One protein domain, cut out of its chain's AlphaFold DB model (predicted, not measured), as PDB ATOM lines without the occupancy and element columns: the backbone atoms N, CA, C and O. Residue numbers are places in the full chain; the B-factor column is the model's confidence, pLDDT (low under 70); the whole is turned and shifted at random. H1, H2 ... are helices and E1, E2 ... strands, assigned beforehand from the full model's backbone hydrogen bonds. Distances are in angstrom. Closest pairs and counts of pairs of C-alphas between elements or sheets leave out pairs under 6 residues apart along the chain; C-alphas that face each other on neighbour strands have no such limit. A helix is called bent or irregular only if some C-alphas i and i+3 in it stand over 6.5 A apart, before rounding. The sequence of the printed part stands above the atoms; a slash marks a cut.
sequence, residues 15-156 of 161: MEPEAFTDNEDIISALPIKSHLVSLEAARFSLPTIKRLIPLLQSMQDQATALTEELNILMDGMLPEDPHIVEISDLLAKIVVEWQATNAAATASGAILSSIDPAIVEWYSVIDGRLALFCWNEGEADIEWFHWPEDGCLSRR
ATOM      1  N   MET A  15      49.540 -33.977 -41.071       92.19
ATOM      2  CA  MET A  15      49.916 -34.154 -42.472       92.19
ATOM      3  C   MET A  15      49.600 -32.906 -43.293       92.19
ATOM      4  O   MET A  15      48.675 -32.158 -42.978       92.19
ATOM      5  N   GLU A  16      50.360 -32.712 -44.369       92.25
ATOM      6  CA  GLU A  16      50.190 -31.564 -45.258       92.25
ATOM      7  C   GLU A  16      48.887 -31.666 -46.078       92.25
ATOM      8  O   GLU A  16      48.631 -32.719 -46.685       92.25
ATOM      9  N   PRO A  17      48.062 -30.600 -46.126       88.81
ATOM     10  CA  PRO A  17      46.801 -30.563 -46.871       88.81
ATOM     11  C   PRO A  17      46.916 -30.948 -48.348       88.81
ATOM     12  O   PRO A  17      46.001 -31.562 -48.898       88.81
ATOM     13  N   GLU A  18      48.035 -30.612 -48.992       87.75
ATOM     14  CA  GLU A  18      48.281 -30.838 -50.419       87.75
ATOM     15  C   GLU A  18      48.254 -32.326 -50.784       87.75
ATOM     16  O   GLU A  18      47.957 -32.677 -51.921       87.75
ATOM     17  N   ALA A  19      48.516 -33.217 -49.823       85.88
ATOM     18  CA  ALA A  19      48.431 -34.659 -50.034       85.88
ATOM     19  C   ALA A  19      46.980 -35.179 -50.128       85.88
ATOM     20  O   ALA A  19      46.774 -36.342 -50.478       85.88
ATOM     21  N   PHE A  20      45.982 -34.344 -49.821       87.62
ATOM     22  CA  PHE A  20      44.574 -34.734 -49.697       87.62
ATOM     23  C   PHE A  20      43.622 -33.895 -50.558       87.62
ATOM     24  O   PHE A  20      42.408 -34.042 -50.439       87.62
ATOM     25  N   THR A  21      44.140 -33.061 -51.464       79.06
ATOM     26  CA  THR A  21      43.323 -32.192 -52.335       79.06
ATOM     27  C   THR A  21      42.428 -32.946 -53.311       79.06
ATOM     28  O   THR A  21      41.451 -32.368 -53.776       79.06
ATOM     29  N   ASP A  22      42.743 -34.215 -53.593       82.75
ATOM     30  CA  ASP A  22      41.975 -35.102 -54.479       82.75
ATOM     31  C   ASP A  22      41.279 -36.245 -53.709       82.75
ATOM     32  O   ASP A  22      40.723 -37.166 -54.306       82.75
ATOM     33  N   ASN A  23      41.321 -36.229 -52.372       87.06
ATOM     34  CA  ASN A  23      40.692 -37.257 -51.548       87.06
ATOM     35  C   ASN A  23      39.187 -36.972 -51.395       87.06
ATOM     36  O   ASN A  23      38.785 -36.169 -50.553       87.06
ATOM     37  N   GLU A  24      38.354 -37.636 -52.205       84.62
ATOM     38  CA  GLU A  24      36.897 -37.421 -52.227       84.62
ATOM     39  C   GLU A  24      36.226 -37.609 -50.856       84.62
ATOM     40  O   GLU A  24      35.316 -36.848 -50.517       84.62
ATOM     41  N   ASP A  25      36.690 -38.560 -50.041       85.31
ATOM     42  CA  ASP A  25      36.124 -38.815 -48.711       85.31
ATOM     43  C   ASP A  25      36.344 -37.618 -47.775       85.31
ATOM     44  O   ASP A  25      35.431 -37.195 -47.066       85.31
ATOM     45  N   ILE A  26      37.540 -37.024 -47.797       85.88
ATOM     46  CA  ILE A  26      37.853 -35.846 -46.978       85.88
ATOM     47  C   ILE A  26      37.142 -34.606 -47.520       85.88
ATOM     48  O   ILE A  26      36.535 -33.860 -46.754       85.88
ATOM     49  N   ILE A  27      37.181 -34.390 -48.836       85.00
ATOM     50  CA  ILE A  27      36.580 -33.212 -49.476       85.00
ATOM     51  C   ILE A  27      35.068 -33.186 -49.259       85.00
ATOM     52  O   ILE A  27      34.508 -32.131 -48.969       85.00
ATOM     53  N   SER A  28      34.401 -34.336 -49.377       85.56
ATOM     54  CA  SER A  28      32.952 -34.435 -49.176       85.56
ATOM     55  C   SER A  28      32.529 -34.287 -47.711       85.56
ATOM     56  O   SER A  28      31.399 -33.873 -47.447       85.56
ATOM     57  N   ALA A  29      33.423 -34.582 -46.763       87.06
ATOM     58  CA  ALA A  29      33.179 -34.417 -45.332       87.06
ATOM     59  C   ALA A  29      33.400 -32.978 -44.825       87.06
ATOM     60  O   ALA A  29      32.935 -32.637 -43.736       87.06
ATOM     61  N   LEU A  30      34.094 -32.127 -45.586       86.56
ATOM     62  CA  LEU A  30      34.349 -30.736 -45.209       86.56
ATOM     63  C   LEU A  30      33.090 -29.864 -45.353       86.56
ATOM     64  O   LEU A  30      32.424 -29.893 -46.393       86.56
ATOM     65  N   PRO A  31      32.774 -29.007 -44.365       86.12
ATOM     66  CA  PRO A  31      31.717 -28.019 -44.524       86.12
ATOM     67  C   PRO A  31      31.972 -27.043 -45.675       86.12
ATOM     68  O   PRO A  31      33.107 -26.712 -46.026       86.12
ATOM     69  N   ILE A  32      30.887 -26.489 -46.213       78.69
ATOM     70  CA  ILE A  32      30.933 -25.479 -47.274       78.69
ATOM     71  C   ILE A  32      31.783 -24.276 -46.827       78.69
ATOM     72  O   ILE A  32      31.569 -23.735 -45.745       78.69
ATOM     73  N   LYS A  33      32.698 -23.826 -47.702       77.44
ATOM     74  CA  LYS A  33      33.666 -22.726 -47.476       77.44
ATOM     75  C   LYS A  33      34.741 -23.001 -46.412       77.44
ATOM     76  O   LYS A  33      35.466 -22.077 -46.053       77.44
ATOM     77  N   SER A  34      34.880 -24.238 -45.946       85.56
ATOM     78  CA  SER A  34      36.041 -24.647 -45.154       85.56
ATOM     79  C   SER A  34      37.168 -25.164 -46.052       85.56
ATOM     80  O   SER A  34      36.950 -25.504 -47.216       85.56
ATOM     81  N   HIS A  35      38.385 -25.180 -45.521       88.25
ATOM     82  CA  HIS A  35      39.548 -25.766 -46.173       88.25
ATOM     83  C   HIS A  35      40.466 -26.376 -45.117       88.25
ATOM     84  O   HIS A  35      40.422 -25.993 -43.949       88.25
ATOM     85  N   LEU A  36      41.280 -27.336 -45.543       93.75
ATOM     86  CA  LEU A  36      42.303 -27.943 -44.704       93.75
ATOM     87  C   LEU A  36      43.469 -26.971 -44.514       93.75
ATOM     88  O   LEU A  36      43.866 -26.288 -45.460       93.75
ATOM     89  N   VAL A  37      44.055 -26.967 -43.322       94.69
ATOM     90  CA  VAL A  37      45.283 -26.226 -43.019       94.69
ATOM     91  C   VAL A  37      46.338 -27.147 -42.410       94.69
ATOM     92  O   VAL A  37      46.019 -28.131 -41.734       94.69
ATOM     93  N   SER A  38      47.609 -26.816 -42.640       95.31
ATOM     94  CA  SER A  38      48.727 -27.444 -41.938       95.31
ATOM     95  C   SER A  38      48.828 -26.915 -40.504       95.31
ATOM     96  O   SER A  38      48.287 -25.854 -40.173       95.31
ATOM     97  N   LEU A  39      49.542 -27.640 -39.638       95.62
ATOM     98  CA  LEU A  39      49.781 -27.189 -38.263       95.62
ATOM     99  C   LEU A  39      50.549 -25.860 -38.237       95.62
ATOM    100  O   LEU A  39      50.240 -24.980 -37.435       95.62
ATOM    101  N   GLU A  40      51.512 -25.683 -39.146       95.19
ATOM    102  CA  GLU A  40      52.267 -24.434 -39.276       95.19
ATOM    103  C   GLU A  40      51.358 -23.262 -39.669       95.19
ATOM    104  O   GLU A  40      51.425 -22.201 -39.047       95.19
ATOM    105  N   ALA A  41      50.457 -23.452 -40.639       95.44
ATOM    106  CA  ALA A  41      49.502 -22.422 -41.043       95.44
ATOM    107  C   ALA A  41      48.529 -22.058 -39.905       95.44
ATOM    108  O   ALA A  41      48.287 -20.874 -39.649       95.44
ATOM    109  N   ALA A  42      48.024 -23.057 -39.171       96.69
ATOM    110  CA  ALA A  42      47.179 -22.836 -38.000       96.69
ATOM    111  C   ALA A  42      47.923 -22.018 -36.927       96.69
ATOM    112  O   ALA A  42      47.428 -20.979 -36.480       96.69
ATOM    113  N   ARG A  43      49.164 -22.397 -36.594       96.88
ATOM    114  CA  ARG A  43      50.025 -21.660 -35.652       96.88
ATOM    115  C   ARG A  43      50.349 -20.250 -36.109       96.88
ATOM    116  O   ARG A  43      50.350 -19.329 -35.298       96.88
ATOM    117  N   PHE A  44      50.588 -20.056 -37.401       96.81
ATOM    118  CA  PHE A  44      50.827 -18.736 -37.973       96.81
ATOM    119  C   PHE A  44      49.608 -17.816 -37.800       96.81
ATOM    120  O   PHE A  44      49.759 -16.622 -37.527       96.81
ATOM    121  N   SER A  45      48.394 -18.365 -37.902       96.31
ATOM    122  CA  SER A  45      47.151 -17.609 -37.707       96.31
ATOM    123  C   SER A  45      46.843 -17.285 -36.236       96.31
ATOM    124  O   SER A  45      46.287 -16.218 -35.939       96.31
ATOM    125  N   LEU A  46      47.249 -18.157 -35.305       97.19
ATOM    126  CA  LEU A  46      46.867 -18.106 -33.891       97.19
ATOM    127  C   LEU A  46      47.161 -16.752 -33.206       97.19
ATOM    128  O   LEU A  46      46.254 -16.222 -32.563       97.19
ATOM    129  N   PRO A  47      48.343 -16.110 -33.345       97.06
ATOM    130  CA  PRO A  47      48.608 -14.807 -32.723       97.06
ATOM    131  C   PRO A  47      47.655 -13.699 -33.173       97.06
ATOM    132  O   PRO A  47      47.354 -12.778 -32.412       97.06
ATOM    133  N   THR A  48      47.181 -13.752 -34.417       95.94
ATOM    134  CA  THR A  48      46.197 -12.787 -34.911       95.94
ATOM    135  C   THR A  48      44.837 -13.056 -34.291       95.94
ATOM    136  O   THR A  48      44.238 -12.127 -33.761       95.94
ATOM    137  N   ILE A  49      44.402 -14.314 -34.240       96.38
ATOM    138  CA  ILE A  49      43.125 -14.698 -33.623       96.38
ATOM    139  C   ILE A  49      43.110 -14.369 -32.125       96.38
ATOM    140  O   ILE A  49      42.159 -13.755 -31.650       96.38
ATOM    141  N   LYS A  50      44.205 -14.638 -31.399       96.50
ATOM    142  CA  LYS A  50      44.366 -14.276 -29.976       96.50
ATOM    143  C   LYS A  50      44.183 -12.781 -29.706       96.50
ATOM    144  O   LYS A  50      43.755 -12.413 -28.619       96.50
ATOM    145  N   ARG A  51      44.481 -11.912 -30.679       96.44
ATOM    146  CA  ARG A  51      44.230 -10.463 -30.570       96.44
ATOM    147  C   ARG A  51      42.773 -10.082 -30.837       96.44
ATOM    148  O   ARG A  51      42.339  -9.046 -30.348       96.44
ATOM    149  N   LEU A  52      42.040 -10.886 -31.605       96.75
ATOM    150  CA  LEU A  52      40.633 -10.648 -31.938       96.75
ATOM    151  C   LEU A  52      39.678 -11.166 -30.855       96.75
ATOM    152  O   LEU A  52      38.641 -10.549 -30.636       96.75
ATOM    153  N   ILE A  53      40.035 -12.248 -30.157       97.12
ATOM    154  CA  ILE A  53      39.226 -12.850 -29.081       97.12
ATOM    155  C   ILE A  53      38.725 -11.822 -28.050       97.12
ATOM    156  O   ILE A  53      37.511 -11.717 -27.902       97.12
ATOM    157  N   PRO A  54      39.577 -11.002 -27.403       97.25
ATOM    158  CA  PRO A  54      39.095 -10.053 -26.396       97.25
ATOM    159  C   PRO A  54      38.177  -8.966 -26.976       97.25
ATOM    160  O   PRO A  54      37.323  -8.438 -26.267       97.25
ATOM    161  N   LEU A  55      38.311  -8.636 -28.269       97.25
ATOM    162  CA  LEU A  55      37.387  -7.718 -28.942       97.25
ATOM    163  C   LEU A  55      36.009  -8.367 -29.105       97.25
ATOM    164  O   LEU A  55      34.993  -7.748 -28.804       97.25
ATOM    165  N   LEU A  56      35.980  -9.627 -29.538       97.62
ATOM    166  CA  LEU A  56      34.751 -10.397 -29.721       97.62
ATOM    167  C   LEU A  56      34.043 -10.686 -28.392       97.62
ATOM    168  O   LEU A  56      32.822 -10.559 -28.334       97.62
ATOM    169  N   GLN A  57      34.790 -11.022 -27.337       97.81
ATOM    170  CA  GLN A  57      34.268 -11.189 -25.974       97.81
ATOM    171  C   GLN A  57      33.634  -9.886 -25.476       97.81
ATOM    172  O   GLN A  57      32.471  -9.867 -25.090       97.81
ATOM    173  N   SER A  58      34.337  -8.756 -25.613       97.88
ATOM    174  CA  SER A  58      33.789  -7.454 -25.219       97.88
ATOM    175  C   SER A  58      32.522  -7.077 -25.994       97.88
ATOM    176  O   SER A  58      31.610  -6.474 -25.429       97.88
ATOM    177  N   MET A  59      32.439  -7.415 -27.283       98.00
ATOM    178  CA  MET A  59      31.225  -7.215 -28.082       98.00
ATOM    179  C   MET A  59      30.080  -8.124 -27.620       98.00
ATOM    180  O   MET A  59      28.937  -7.672 -27.583       98.00
ATOM    181  N   GLN A  60      30.366  -9.377 -27.254       97.06
ATOM    182  CA  GLN A  60      29.375 -10.295 -26.690       97.06
ATOM    183  C   GLN A  60      28.816  -9.767 -25.363       97.06
ATOM    184  O   GLN A  60      27.596  -9.743 -25.190       97.06
ATOM    185  N   ASP A  61      29.679  -9.290 -24.466       97.62
ATOM    186  CA  ASP A  61      29.274  -8.698 -23.188       97.62
ATOM    187  C   ASP A  61      28.366  -7.480 -23.400       97.62
ATOM    188  O   ASP A  61      27.290  -7.380 -22.812       97.62
ATOM    189  N   GLN A  62      28.763  -6.572 -24.298       97.81
ATOM    190  CA  GLN A  62      27.971  -5.386 -24.635       97.81
ATOM    191  C   GLN A  62      26.620  -5.753 -25.255       97.81
ATOM    192  O   GLN A  62      25.594  -5.203 -24.862       97.81
ATOM    193  N   ALA A  63      26.596  -6.697 -26.199       97.62
ATOM    194  CA  ALA A  63      25.355  -7.161 -26.812       97.62
ATOM    195  C   ALA A  63      24.410  -7.791 -25.777       97.62
ATOM    196  O   ALA A  63      23.199  -7.571 -25.837       97.62
ATOM    197  N   THR A  64      24.958  -8.537 -24.816       97.38
ATOM    198  CA  THR A  64      24.194  -9.155 -23.724       97.38
ATOM    199  C   THR A  64      23.579  -8.082 -22.830       97.38
ATOM    200  O   THR A  64      22.366  -8.086 -22.637       97.38
ATOM    201  N   ALA A  65      24.372  -7.101 -22.389       97.25
ATOM    202  CA  ALA A  65      23.894  -5.993 -21.563       97.25
ATOM    203  C   ALA A  65      22.776  -5.185 -22.246       97.25
ATOM    204  O   ALA A  65      21.747  -4.911 -21.633       97.25
ATOM    205  N   LEU A  66      22.929  -4.859 -23.535       96.88
ATOM    206  CA  LEU A  66      21.902  -4.126 -24.288       96.88
ATOM    207  C   LEU A  66      20.636  -4.957 -24.505       96.88
ATOM    208  O   LEU A  66      19.533  -4.422 -24.506       96.88
ATOM    209  N   THR A  67      20.778  -6.272 -24.681       96.31
ATOM    210  CA  THR A  67      19.626  -7.175 -24.799       96.31
ATOM    211  C   THR A  67      18.851  -7.245 -23.482       96.31
ATOM    212  O   THR A  67      17.621  -7.218 -23.489       96.31
ATOM    213  N   GLU A  68      19.547  -7.303 -22.346       96.25
ATOM    214  CA  GLU A  68      18.928  -7.232 -21.019       96.25
ATOM    215  C   GLU A  68      18.217  -5.892 -20.798       96.25
ATOM    216  O   GLU A  68      17.070  -5.874 -20.352       96.25
ATOM    217  N   GLU A  69      18.850  -4.781 -21.178       94.69
ATOM    218  CA  GLU A  69      18.260  -3.443 -21.108       94.69
ATOM    219  C   GLU A  69      16.991  -3.329 -21.966       94.69
ATOM    220  O   GLU A  69      15.953  -2.891 -21.468       94.69
ATOM    221  N   LEU A  70      17.021  -3.803 -23.219       94.31
ATOM    222  CA  LEU A  70      15.841  -3.837 -24.089       94.31
ATOM    223  C   LEU A  70      14.695  -4.631 -23.467       94.31
ATOM    224  O   LEU A  70      13.557  -4.166 -23.491       94.31
ATOM    225  N   ASN A  71      14.979  -5.800 -22.892       93.00
ATOM    226  CA  ASN A  71      13.952  -6.614 -22.244       93.00
ATOM    227  C   ASN A  71      13.277  -5.858 -21.091       93.00
ATOM    228  O   ASN A  71      12.054  -5.876 -20.990       93.00
ATOM    229  N   ILE A  72      14.049  -5.141 -20.269       93.00
ATOM    230  CA  ILE A  72      13.513  -4.338 -19.160       93.00
ATOM    231  C   ILE A  72      12.644  -3.184 -19.676       93.00
ATOM    232  O   ILE A  72      11.585  -2.903 -19.116       93.00
ATOM    233  N   LEU A  73      13.077  -2.495 -20.730       91.00
ATOM    234  CA  LEU A  73      12.351  -1.347 -21.274       91.00
ATOM    235  C   LEU A  73      11.046  -1.772 -21.967       91.00
ATOM    236  O   LEU A  73      10.009  -1.126 -21.797       91.00
ATOM    237  N   MET A  74      11.069  -2.883 -22.709       89.44
ATOM    238  CA  MET A  74       9.894  -3.418 -23.409       89.44
ATOM    239  C   MET A  74       8.773  -3.878 -22.462       89.44
ATOM    240  O   MET A  74       7.621  -3.931 -22.886       89.44
ATOM    241  N   ASP A  75       9.062  -4.137 -21.183       90.88
ATOM    242  CA  ASP A  75       8.044  -4.470 -20.174       90.88
ATOM    243  C   ASP A  75       7.116  -3.285 -19.821       90.88
ATOM    244  O   ASP A  75       6.084  -3.472 -19.169       90.88
ATOM    245  N   GLY A  76       7.438  -2.060 -20.254       85.19
ATOM    246  CA  GLY A  76       6.641  -0.862 -19.960       85.19
ATOM    247  C   GLY A  76       6.525   0.159 -21.092       85.19
ATOM    248  O   GLY A  76       5.836   1.167 -20.915       85.19
ATOM    249  N   MET A  77       7.177  -0.070 -22.235       85.25
ATOM    250  CA  MET A  77       7.291   0.895 -23.333       85.25
ATOM    251  C   MET A  77       6.867   0.281 -24.670       85.25
ATOM    252  O   MET A  77       6.891  -0.934 -24.857       85.25
ATOM    253  N   LEU A  78       6.455   1.135 -25.611       85.69
ATOM    254  CA  LEU A  78       6.170   0.708 -26.980       85.69
ATOM    255  C   LEU A  78       7.483   0.542 -27.769       85.69
ATOM    256  O   LEU A  78       8.418   1.308 -27.530       85.69
ATOM    257  N   PRO A  79       7.559  -0.389 -28.737       84.25
ATOM    258  CA  PRO A  79       8.759  -0.598 -29.550       84.25
ATOM    259  C   PRO A  79       9.239   0.643 -30.317       84.25
ATOM    260  O   PRO A  79      10.421   0.763 -30.620       84.25
ATOM    261  N   GLU A  80       8.332   1.564 -30.648       91.19
ATOM    262  CA  GLU A  80       8.637   2.802 -31.370       91.19
ATOM    263  C   GLU A  80       9.145   3.928 -30.461       91.19
ATOM    264  O   GLU A  80       9.416   5.030 -30.947       91.19
ATOM    265  N   ASP A  81       9.245   3.691 -29.148       94.31
ATOM    266  CA  ASP A  81       9.805   4.680 -28.237       94.31
ATOM    267  C   ASP A  81      11.250   5.026 -28.650       94.31
ATOM    268  O   ASP A  81      12.047   4.115 -28.904       94.31
ATOM    269  N   PRO A  82      11.619   6.322 -28.714       93.12
ATOM    270  CA  PRO A  82      12.952   6.742 -29.135       93.12
ATOM    271  C   PRO A  82      14.100   6.041 -28.401       93.12
ATOM    272  O   PRO A  82      15.137   5.790 -29.010       93.12
ATOM    273  N   HIS A  83      13.919   5.702 -27.124       92.19
ATOM    274  CA  HIS A  83      14.940   5.032 -26.328       92.19
ATOM    275  C   HIS A  83      15.103   3.553 -26.719       92.19
ATOM    276  O   HIS A  83      16.226   3.077 -26.865       92.19
ATOM    277  N   ILE A  84      14.004   2.836 -26.988       93.69
ATOM    278  CA  ILE A  84      14.049   1.455 -27.508       93.69
ATOM    279  C   ILE A  84      14.757   1.416 -28.864       93.69
ATOM    280  O   ILE A  84      15.597   0.545 -29.108       93.69
ATOM    281  N   VAL A  85      14.429   2.367 -29.744       95.44
ATOM    282  CA  VAL A  85      15.044   2.477 -31.073       95.44
ATOM    283  C   VAL A  85      16.546   2.740 -30.955       95.44
ATOM    284  O   VAL A  85      17.328   2.073 -31.626       95.44
ATOM    285  N   GLU A  86      16.967   3.647 -30.068       95.62
ATOM    286  CA  GLU A  86      18.383   3.964 -29.850       95.62
ATOM    287  C   GLU A  86      19.197   2.742 -29.391       95.62
ATOM    288  O   GLU A  86      20.249   2.447 -29.968       95.62
ATOM    289  N   ILE A  87      18.704   1.999 -28.396       95.75
ATOM    290  CA  ILE A  87      19.382   0.799 -27.889       95.75
ATOM    291  C   ILE A  87      19.400  -0.311 -28.951       95.75
ATOM    292  O   ILE A  87      20.421  -0.978 -29.140       95.75
ATOM    293  N   SER A  88      18.311  -0.470 -29.709       96.12
ATOM    294  CA  SER A  88      18.236  -1.428 -30.821       96.12
ATOM    295  C   SER A  88      19.250  -1.107 -31.925       96.12
ATOM    296  O   SER A  88      19.931  -2.007 -32.422       96.12
ATOM    297  N   ASP A  89      19.407   0.170 -32.275       97.06
ATOM    298  CA  ASP A  89      20.399   0.629 -33.251       97.06
ATOM    299  C   ASP A  89      21.834   0.397 -32.761       97.06
ATOM    300  O   ASP A  89      22.719   0.060 -33.555       97.06
ATOM    301  N   LEU A  90      22.095   0.572 -31.463       96.62
ATOM    302  CA  LEU A  90      23.399   0.274 -30.875       96.62
ATOM    303  C   LEU A  90      23.706  -1.228 -30.924       96.62
ATOM    304  O   LEU A  90      24.792  -1.614 -31.363       96.62
ATOM    305  N   LEU A  91      22.740  -2.074 -30.558       97.69
ATOM    306  CA  LEU A  91      22.874  -3.527 -30.657       97.69
ATOM    307  C   LEU A  91      23.141  -3.961 -32.106       97.69
ATOM    308  O   LEU A  91      24.040  -4.764 -32.359       97.69
ATOM    309  N   ALA A  92      22.427  -3.383 -33.076       97.75
ATOM    310  CA  ALA A  92      22.641  -3.663 -34.493       97.75
ATOM    311  C   ALA A  92      24.068  -3.312 -34.951       97.75
ATOM    312  O   ALA A  92      24.679  -4.082 -35.695       97.75
ATOM    313  N   LYS A  93      24.633  -2.189 -34.483       98.06
ATOM    314  CA  LYS A  93      26.030  -1.811 -34.776       98.06
ATOM    315  C   LYS A  93      27.020  -2.829 -34.217       98.06
ATOM    316  O   LYS A  93      27.899  -3.268 -34.956       98.06
ATOM    317  N   ILE A  94      26.839  -3.260 -32.968       98.25
ATOM    318  CA  ILE A  94      27.701  -4.275 -32.341       98.25
ATOM    319  C   ILE A  94      27.653  -5.588 -33.124       98.25
ATOM    320  O   ILE A  94      28.695  -6.183 -33.382       98.25
ATOM    321  N   VAL A  95      26.471  -6.021 -33.570       97.69
ATOM    322  CA  VAL A  95      26.333  -7.238 -34.386       97.69
ATOM    323  C   VAL A  95      27.109  -7.123 -35.700       97.69
ATOM    324  O   VAL A  95      27.795  -8.070 -36.090       97.69
ATOM    325  N   VAL A  96      27.047  -5.974 -36.380       98.12
ATOM    326  CA  VAL A  96      27.802  -5.740 -37.624       98.12
ATOM    327  C   VAL A  96      29.313  -5.773 -37.374       98.12
ATOM    328  O   VAL A  96      30.052  -6.410 -38.130       98.12
ATOM    329  N   GLU A  97      29.787  -5.133 -36.305       97.69
ATOM    330  CA  GLU A  97      31.206  -5.133 -35.938       97.69
ATOM    331  C   GLU A  97      31.701  -6.525 -35.530       97.69
ATOM    332  O   GLU A  97      32.791  -6.943 -35.935       97.69
ATOM    333  N   TRP A  98      30.878  -7.282 -34.802       97.62
ATOM    334  CA  TRP A  98      31.163  -8.664 -34.435       97.62
ATOM    335  C   TRP A  98      31.304  -9.539 -35.680       97.62
ATOM    336  O   TRP A  98      32.277 -10.280 -35.807       97.62
ATOM    337  N   GLN A  99      30.393  -9.410 -36.650       96.12
ATOM    338  CA  GLN A  99      30.458 -10.160 -37.909       96.12
ATOM    339  C   GLN A  99      31.728  -9.842 -38.701       96.12
ATOM    340  O   GLN A  99      32.376 -10.759 -39.206       96.12
ATOM    341  N   ALA A 100      32.114  -8.567 -38.789       96.50
ATOM    342  CA  ALA A 100      33.342  -8.159 -39.467       96.50
ATOM    343  C   ALA A 100      34.597  -8.707 -38.764       96.50
ATOM    344  O   ALA A 100      35.509  -9.219 -39.417       96.50
ATOM    345  N   THR A 101      34.624  -8.655 -37.432       95.50
ATOM    346  CA  THR A 101      35.740  -9.152 -36.615       95.50
ATOM    347  C   THR A 101      35.855 -10.677 -36.697       95.50
ATOM    348  O   THR A 101      36.947 -11.210 -36.895       95.50
ATOM    349  N   ASN A 102      34.730 -11.392 -36.641       94.44
ATOM    350  CA  ASN A 102      34.683 -12.842 -36.814       94.44
ATOM    351  C   ASN A 102      35.079 -13.261 -38.243       94.44
ATOM    352  O   ASN A 102      35.812 -14.231 -38.438       94.44
ATOM    353  N   ALA A 103      34.676 -12.499 -39.265       93.31
ATOM    354  CA  ALA A 103      35.117 -12.734 -40.640       93.31
ATOM    355  C   ALA A 103      36.643 -12.592 -40.789       93.31
ATOM    356  O   ALA A 103      37.272 -13.382 -41.491       93.31
ATOM    357  N   ALA A 104      37.259 -11.635 -40.087       92.56
ATOM    358  CA  ALA A 104      38.713 -11.489 -40.070       92.56
ATOM    359  C   ALA A 104      39.422 -12.690 -39.415       92.56
ATOM    360  O   ALA A 104      40.486 -13.090 -39.885       92.56
ATOM    361  N   ALA A 105      38.836 -13.294 -38.374       90.81
ATOM    362  CA  ALA A 105      39.367 -14.515 -37.764       90.81
ATOM    363  C   ALA A 105      39.246 -15.720 -38.716       90.81
ATOM    364  O   ALA A 105      40.229 -16.411 -38.992       90.81
ATOM    365  N   THR A 106      38.055 -15.927 -39.276       90.88
ATOM    366  CA  THR A 106      37.736 -17.084 -40.132       90.88
ATOM    367  C   THR A 106      38.400 -17.039 -41.513       90.88
ATOM    368  O   THR A 106      38.590 -18.083 -42.135       90.88
ATOM    369  N   ALA A 107      38.867 -15.871 -41.975       89.94
ATOM    370  CA  ALA A 107      39.658 -15.732 -43.205       89.94
ATOM    371  C   ALA A 107      40.955 -16.568 -43.213       89.94
ATOM    372  O   ALA A 107      41.512 -16.826 -44.277       89.94
ATOM    373  N   SER A 108      41.427 -16.998 -42.040       85.81
ATOM    374  CA  SER A 108      42.602 -17.862 -41.870       85.81
ATOM    375  C   SER A 108      42.300 -19.369 -41.865       85.81
ATOM    376  O   SER A 108      43.204 -20.167 -41.640       85.81
ATOM    377  N   GLY A 109      41.038 -19.766 -42.069       90.12
ATOM    378  CA  GLY A 109      40.585 -21.157 -41.926       90.12
ATOM    379  C   GLY A 109      40.209 -21.549 -40.494       90.12
ATOM    380  O   GLY A 109      39.777 -22.676 -40.269       90.12
ATOM    381  N   ALA A 110      40.340 -20.621 -39.541       94.38
ATOM    382  CA  ALA A 110      39.927 -20.817 -38.159       94.38
ATOM    383  C   ALA A 110      38.404 -20.851 -38.001       94.38
ATOM    384  O   ALA A 110      37.667 -20.173 -38.720       94.38
ATOM    385  N   ILE A 111      37.950 -21.573 -36.987       94.88
ATOM    386  CA  ILE A 111      36.562 -21.672 -36.548       94.88
ATOM    387  C   ILE A 111      36.533 -21.244 -35.085       94.88
ATOM    388  O   ILE A 111      37.214 -21.833 -34.254       94.88
ATOM    389  N   LEU A 112      35.761 -20.205 -34.768       94.62
ATOM    390  CA  LEU A 112      35.509 -19.803 -33.384       94.62
ATOM    391  C   LEU A 112      34.299 -20.581 -32.860       94.62
ATOM    392  O   LEU A 112      33.160 -20.140 -33.012       94.62
ATOM    393  N   SER A 113      34.548 -21.758 -32.291       93.88
ATOM    394  CA  SER A 113      33.500 -22.675 -31.816       93.88
ATOM    395  C   SER A 113      32.919 -22.268 -30.465       93.88
ATOM    396  O   SER A 113      31.769 -22.575 -30.157       93.88
ATOM    397  N   SER A 114      33.694 -21.529 -29.674       94.94
ATOM    398  CA  SER A 114      33.246 -20.817 -28.476       94.94
ATOM    399  C   SER A 114      34.046 -19.526 -28.347       94.94
ATOM    400  O   SER A 114      35.190 -19.469 -28.805       94.94
ATOM    401  N   ILE A 115      33.465 -18.496 -27.731       94.50
ATOM    402  CA  ILE A 115      34.147 -17.215 -27.508       94.50
ATOM    403  C   ILE A 115      34.405 -16.911 -26.029       94.50
ATOM    404  O   ILE A 115      35.347 -16.182 -25.743       94.50
ATOM    405  N   ASP A 116      33.652 -17.515 -25.106       93.19
ATOM    406  CA  ASP A 116      33.879 -17.390 -23.663       93.19
ATOM    407  C   ASP A 116      33.547 -18.709 -22.923       93.19
ATOM    408  O   ASP A 116      32.370 -19.062 -22.789       93.19
ATOM    409  N   PRO A 117      34.560 -19.492 -22.493       95.31
ATOM    410  CA  PRO A 117      35.973 -19.340 -22.851       95.31
ATOM    411  C   PRO A 117      36.189 -19.580 -24.352       95.31
ATOM    412  O   PRO A 117      35.436 -20.335 -24.987       95.31
ATOM    413  N   ALA A 118      37.216 -18.963 -24.936       96.81
ATOM    414  CA  ALA A 118      37.463 -19.109 -26.366       96.81
ATOM    415  C   ALA A 118      37.956 -20.523 -26.728       96.81
ATOM    416  O   ALA A 118      38.895 -21.050 -26.128       96.81
ATOM    417  N   ILE A 119      37.329 -21.117 -27.746       97.25
ATOM    418  CA  ILE A 119      37.736 -22.379 -28.375       97.25
ATOM    419  C   ILE A 119      37.878 -22.106 -29.866       97.25
ATOM    420  O   ILE A 119      36.917 -21.687 -30.520       97.25
ATOM    421  N   VAL A 120      39.079 -22.337 -30.389       97.12
ATOM    422  CA  VAL A 120      39.418 -22.112 -31.794       97.12
ATOM    423  C   VAL A 120      39.836 -23.424 -32.430       97.12
ATOM    424  O   VAL A 120      40.692 -24.130 -31.897       97.12
ATOM    425  N   GLU A 121      39.246 -23.737 -33.575       97.38
ATOM    426  CA  GLU A 121      39.468 -24.991 -34.285       97.38
ATOM    427  C   GLU A 121      39.879 -24.755 -35.743       97.38
ATOM    428  O   GLU A 121      39.545 -23.731 -36.341       97.38
ATOM    429  N   TRP A 122      40.593 -25.713 -36.333       96.75
ATOM    430  CA  TRP A 122      40.966 -25.693 -37.750       96.75
ATOM    431  C   TRP A 122      40.861 -27.087 -38.348       96.75
ATOM    432  O   TRP A 122      41.432 -28.030 -37.800       96.75
ATOM    433  N   TYR A 123      40.208 -27.221 -39.503       96.19
ATOM    434  CA  TYR A 123      40.188 -28.491 -40.227       96.19
ATOM    435  C   TYR A 123      41.589 -28.871 -40.708       96.19
ATOM    436  O   TYR A 123      42.299 -28.070 -41.312       96.19
ATOM    437  N   SER A 124      41.979 -30.116 -40.463       95.06
ATOM    438  CA  SER A 124      43.282 -30.649 -40.841       95.06
ATOM    439  C   SER A 124      43.217 -32.155 -41.089       95.06
ATOM    440  O   SER A 124      42.142 -32.759 -41.095       95.06
ATOM    441  N   VAL A 125      44.372 -32.773 -41.310       94.38
ATOM    442  CA  VAL A 125      44.515 -34.211 -41.507       94.38
ATOM    443  C   VAL A 125      45.533 -34.760 -40.518       94.38
ATOM    444  O   VAL A 125      46.681 -34.318 -40.468       94.38
ATOM    445  N   ILE A 126      45.103 -35.752 -39.745       92.69
ATOM    446  CA  ILE A 126      45.929 -36.482 -38.787       92.69
ATOM    447  C   ILE A 126      45.919 -37.954 -39.181       92.69
ATOM    448  O   ILE A 126      44.854 -38.552 -39.322       92.69
ATOM    449  N   ASP A 127      47.104 -38.532 -39.383       90.44
ATOM    450  CA  ASP A 127      47.280 -39.922 -39.827       90.44
ATOM    451  C   ASP A 127      46.392 -40.308 -41.037       90.44
ATOM    452  O   ASP A 127      45.834 -41.403 -41.106       90.44
ATOM    453  N   GLY A 128      46.231 -39.389 -41.991       90.44
ATOM    454  CA  GLY A 128      45.451 -39.600 -43.215       90.44
ATOM    455  C   GLY A 128      43.937 -39.468 -43.054       90.44
ATOM    456  O   GLY A 128      43.200 -39.748 -43.999       90.44
ATOM    457  N   ARG A 129      43.460 -39.032 -41.885       91.38
ATOM    458  CA  ARG A 129      42.042 -38.846 -41.572       91.38
ATOM    459  C   ARG A 129      41.726 -37.382 -41.268       91.38
ATOM    460  O   ARG A 129      42.499 -36.716 -40.584       91.38
ATOM    461  N   LEU A 130      40.562 -36.909 -41.724       93.81
ATOM    462  CA  LEU A 130      40.033 -35.595 -41.350       93.81
ATOM    463  C   LEU A 130      39.975 -35.459 -39.822       93.81
ATOM    464  O   LEU A 130      39.410 -36.304 -39.126       93.81
ATOM    465  N   ALA A 131      40.541 -34.373 -39.325       95.25
ATOM    466  CA  ALA A 131      40.588 -34.009 -37.922       95.25
ATOM    467  C   ALA A 131      40.409 -32.498 -37.786       95.25
ATOM    468  O   ALA A 131      40.399 -31.765 -38.778       95.25
ATOM    469  N   LEU A 132      40.296 -32.027 -36.551       96.75
ATOM    470  CA  LEU A 132      40.405 -30.614 -36.242       96.75
ATOM    471  C   LEU A 132      41.531 -30.409 -35.244       96.75
ATOM    472  O   LEU A 132      41.553 -31.058 -34.199       96.75
ATOM    473  N   PHE A 133      42.450 -29.497 -35.545       97.50
ATOM    474  CA  PHE A 133      43.275 -28.902 -34.501       97.50
ATOM    475  C   PHE A 133      42.381 -28.084 -33.582       97.50
ATOM    476  O   PHE A 133      41.450 -27.443 -34.064       97.50
ATOM    477  N   CYS A 134      42.676 -28.080 -32.286       96.75
ATOM    478  CA  CYS A 134      41.948 -27.285 -31.310       96.75
ATOM    479  C   CYS A 134      42.909 -26.551 -30.377       96.75
ATOM    480  O   CYS A 134      43.892 -27.118 -29.893       96.75
ATOM    481  N   TRP A 135      42.579 -25.295 -30.103       97.75
ATOM    482  CA  TRP A 135      43.220 -24.447 -29.113       97.75
ATOM    483  C   TRP A 135      42.157 -23.874 -28.178       97.75
ATOM    484  O   TRP A 135      41.143 -23.341 -28.632       97.75
ATOM    485  N   ASN A 136      42.420 -23.948 -26.878       97.50
ATOM    486  CA  ASN A 136      41.592 -23.348 -25.844       97.50
ATOM    487  C   ASN A 136      42.262 -22.106 -25.261       97.50
ATOM    488  O   ASN A 136      43.486 -22.018 -25.131       97.50
ATOM    489  N   GLU A 137      41.439 -21.161 -24.825       96.50
ATOM    490  CA  GLU A 137      41.907 -19.989 -24.106       96.50
ATOM    491  C   GLU A 137      42.771 -20.359 -22.893       96.50
ATOM    492  O   GLU A 137      42.454 -21.249 -22.106       96.50
ATOM    493  N   GLY A 138      43.905 -19.666 -22.765       95.56
ATOM    494  CA  GLY A 138      44.938 -19.966 -21.775       95.56
ATOM    495  C   GLY A 138      46.051 -20.887 -22.283       95.56
ATOM    496  O   GLY A 138      47.116 -20.925 -21.668       95.56
ATOM    497  N   GLU A 139      45.880 -21.561 -23.423       96.69
ATOM    498  CA  GLU A 139      46.936 -22.387 -24.010       96.69
ATOM    499  C   GLU A 139      47.996 -21.540 -24.731       96.69
ATOM    500  O   GLU A 139      47.721 -20.512 -25.371       96.69
ATOM    501  N   ALA A 140      49.252 -21.974 -24.615       95.06
ATOM    502  CA  ALA A 140      50.381 -21.283 -25.227       95.06
ATOM    503  C   ALA A 140      50.393 -21.464 -26.752       95.06
ATOM    504  O   ALA A 140      50.581 -20.480 -27.472       95.06
ATOM    505  N   ASP A 141      50.138 -22.689 -27.210       96.12
ATOM    506  CA  ASP A 141      50.246 -23.130 -28.599       96.12
ATOM    507  C   ASP A 141      49.186 -24.201 -28.923       96.12
ATOM    508  O   ASP A 141      48.475 -24.677 -28.037       96.12
ATOM    509  N   ILE A 142      49.063 -24.562 -30.200       96.56
ATOM    510  CA  ILE A 142      48.217 -25.646 -30.696       96.56
ATOM    511  C   ILE A 142      48.943 -26.974 -30.465       96.56
ATOM    512  O   ILE A 142      49.895 -27.302 -31.172       96.56
ATOM    513  N   GLU A 143      48.484 -27.739 -29.479       95.75
ATOM    514  CA  GLU A 143      49.055 -29.050 -29.118       95.75
ATOM    515  C   GLU A 143      48.030 -30.185 -29.200       95.75
ATOM    516  O   GLU A 143      48.351 -31.347 -28.949       95.75
ATOM    517  N   TRP A 144      46.786 -29.862 -29.551       96.38
ATOM    518  CA  TRP A 144      45.667 -30.784 -29.468       96.38
ATOM    519  C   TRP A 144      44.916 -30.879 -30.788       96.38
ATOM    520  O   TRP A 144      44.762 -29.901 -31.520       96.38
ATOM    521  N   PHE A 145      44.391 -32.065 -31.062       96.56
ATOM    522  CA  PHE A 145      43.441 -32.302 -32.136       96.56
ATOM    523  C   PHE A 145      42.282 -33.166 -31.643       96.56
ATOM    524  O   PHE A 145      42.397 -33.861 -30.635       96.56
ATOM    525  N   HIS A 146      41.171 -33.184 -32.360       95.94
ATOM    526  CA  HIS A 146      40.099 -34.150 -32.146       95.94
ATOM    527  C   HIS A 146      39.519 -34.615 -33.479       95.94
ATOM    528  O   HIS A 146      39.729 -34.002 -34.528       95.94
ATOM    529  N   TRP A 147      38.785 -35.723 -33.437       94.38
ATOM    530  CA  TRP A 147      38.002 -36.163 -34.583       94.38
ATOM    531  C   TRP A 147      36.719 -35.324 -34.697       94.38
ATOM    532  O   TRP A 147      36.208 -34.864 -33.667       94.38
ATOM    533  N   PRO A 148      36.178 -35.120 -35.913       92.50
ATOM    534  CA  PRO A 148      34.959 -34.335 -36.110       92.50
ATOM    535  C   PRO A 148      33.768 -34.812 -35.267       92.50
ATOM    536  O   PRO A 148      32.972 -33.995 -34.816       92.50
ATOM    537  N   GLU A 149      33.659 -36.118 -35.016       90.44
ATOM    538  CA  GLU A 149      32.575 -36.722 -34.232       90.44
ATOM    539  C   GLU A 149      32.700 -36.564 -32.704       90.44
ATOM    540  O   GLU A 149      31.705 -36.707 -31.996       90.44
ATOM    541  N   ASP A 150      33.900 -36.272 -32.198       89.69
ATOM    542  CA  ASP A 150      34.233 -36.350 -30.768       89.69
ATOM    543  C   ASP A 150      34.182 -34.979 -30.060       89.69
ATOM    544  O   ASP A 150      33.977 -34.905 -28.842       89.69
ATOM    545  N   GLY A 151      34.386 -33.897 -30.823       89.06
ATOM    546  CA  GLY A 151      34.507 -32.518 -30.331       89.06
ATOM    547  C   GLY A 151      35.781 -32.239 -29.514       89.06
ATOM    548  O   GLY A 151      36.463 -33.152 -29.039       89.06
ATOM    549  N   CYS A 152      36.104 -30.958 -29.301       88.25
ATOM    550  CA  CYS A 152      37.353 -30.566 -28.636       88.25
ATOM    551  C   CYS A 152      37.476 -31.019 -27.163       88.25
ATOM    552  O   CYS A 152      38.584 -31.194 -26.657       88.25
ATOM    553  N   LEU A 153      36.379 -31.321 -26.461       89.44
ATOM    554  CA  LEU A 153      36.457 -31.888 -25.101       89.44
ATOM    555  C   LEU A 153      37.113 -33.282 -25.059       89.44
ATOM    556  O   LEU A 153      37.652 -33.678 -24.028       89.44
ATOM    557  N   SER A 154      37.107 -33.998 -26.182       92.88
ATOM    558  CA  SER A 154      37.665 -35.346 -26.346       92.88
ATOM    559  C   SER A 154      39.022 -35.329 -27.070       92.88
ATOM    560  O   SER A 154      39.429 -36.318 -27.689       92.88
ATOM    561  N   ARG A 155      39.711 -34.182 -27.036       95.06
ATOM    562  CA  ARG A 155      40.963 -33.942 -27.759       95.06
ATOM    563  C   ARG A 155      42.122 -34.835 -27.317       95.06
ATOM    564  O   ARG A 155      42.195 -35.323 -26.190       95.06
ATOM    565  N   ARG A 156      43.054 -35.023 -28.241       94.94
ATOM    566  CA  ARG A 156      44.239 -35.877 -28.162       94.94
ATOM    567  C   ARG A 156      45.477 -35.047 -28.496       94.94
ATOM    568  O   ARG A 156      45.361 -34.102 -29.276       94.94
TER     569      ARG A 156
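This is residues 15 to 156 of the 161 residues of the protein "DUF2203 family protein" of Candidatus Poseidoniales archaeon (UniProt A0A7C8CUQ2). A long helical hairpin of H3 and H4 makes the length of the domain, with a small twisted sheet of four strands at the end where H3 begins and H4 ends. The short helices H1 and H2 only graze this sheet. The printed part has 142 residues, with four named helices, then four named strands in the antiparallel order E1 E2 E3 E4, class mixed. It is loose, with a radius of gyration of the C-alphas of 19.1 A, and elongated, spanning 60 by 32 by 24 A.

H1 is residues 17 to 20, beginning at C-alpha 17 (46.801, -30.563, -46.871), and H2 is 24 to 29. H3, residues 39 to 74, is 48.8 A long; H4, 82 to 106, is 36.1 A. E1 is residues 110 to 115, E2 118 to 126 (23.0 A), E3 129 to 136 (22.1 A) and E4 144 to 146, ending at C-alpha 146 (40.099, -34.150, -32.146).

H1 and H2 are close but not clearly touching, C-alphas 20 and 26 being closest at 7.3 A. H3 has a kink of 50 degrees near residue 50 and is only just irregular, with C-alphas 44 and 47 6.9 A apart. H3 and H4 touch, closest at C-alphas 49 and 105, 5.6 A, at a shallow tilt of 12 degrees, opposite ways. H3 stands at the sheet's level, height 3.3 A; H4 only grazes the sheet with residues 102 to 106. The strands form a meander, each the antiparallel neighbour of the one before: N 111 and O 121 are 2.8 A apart, N 124 and O 131 2.8 A, N 146 and O 132 2.8 A. E2 bends by 64 degrees at residue 123. Every O i to N i+4 pair is within hydrogen-bond range in H2 and H4, and 28 of 32 in H3; H1 is too short for one.

The farthest C-alphas, of Ala 19 and Gly 76, are 61.6 A apart. The printed part has no cut and no long link; no printed residue is under 70 in pLDDT.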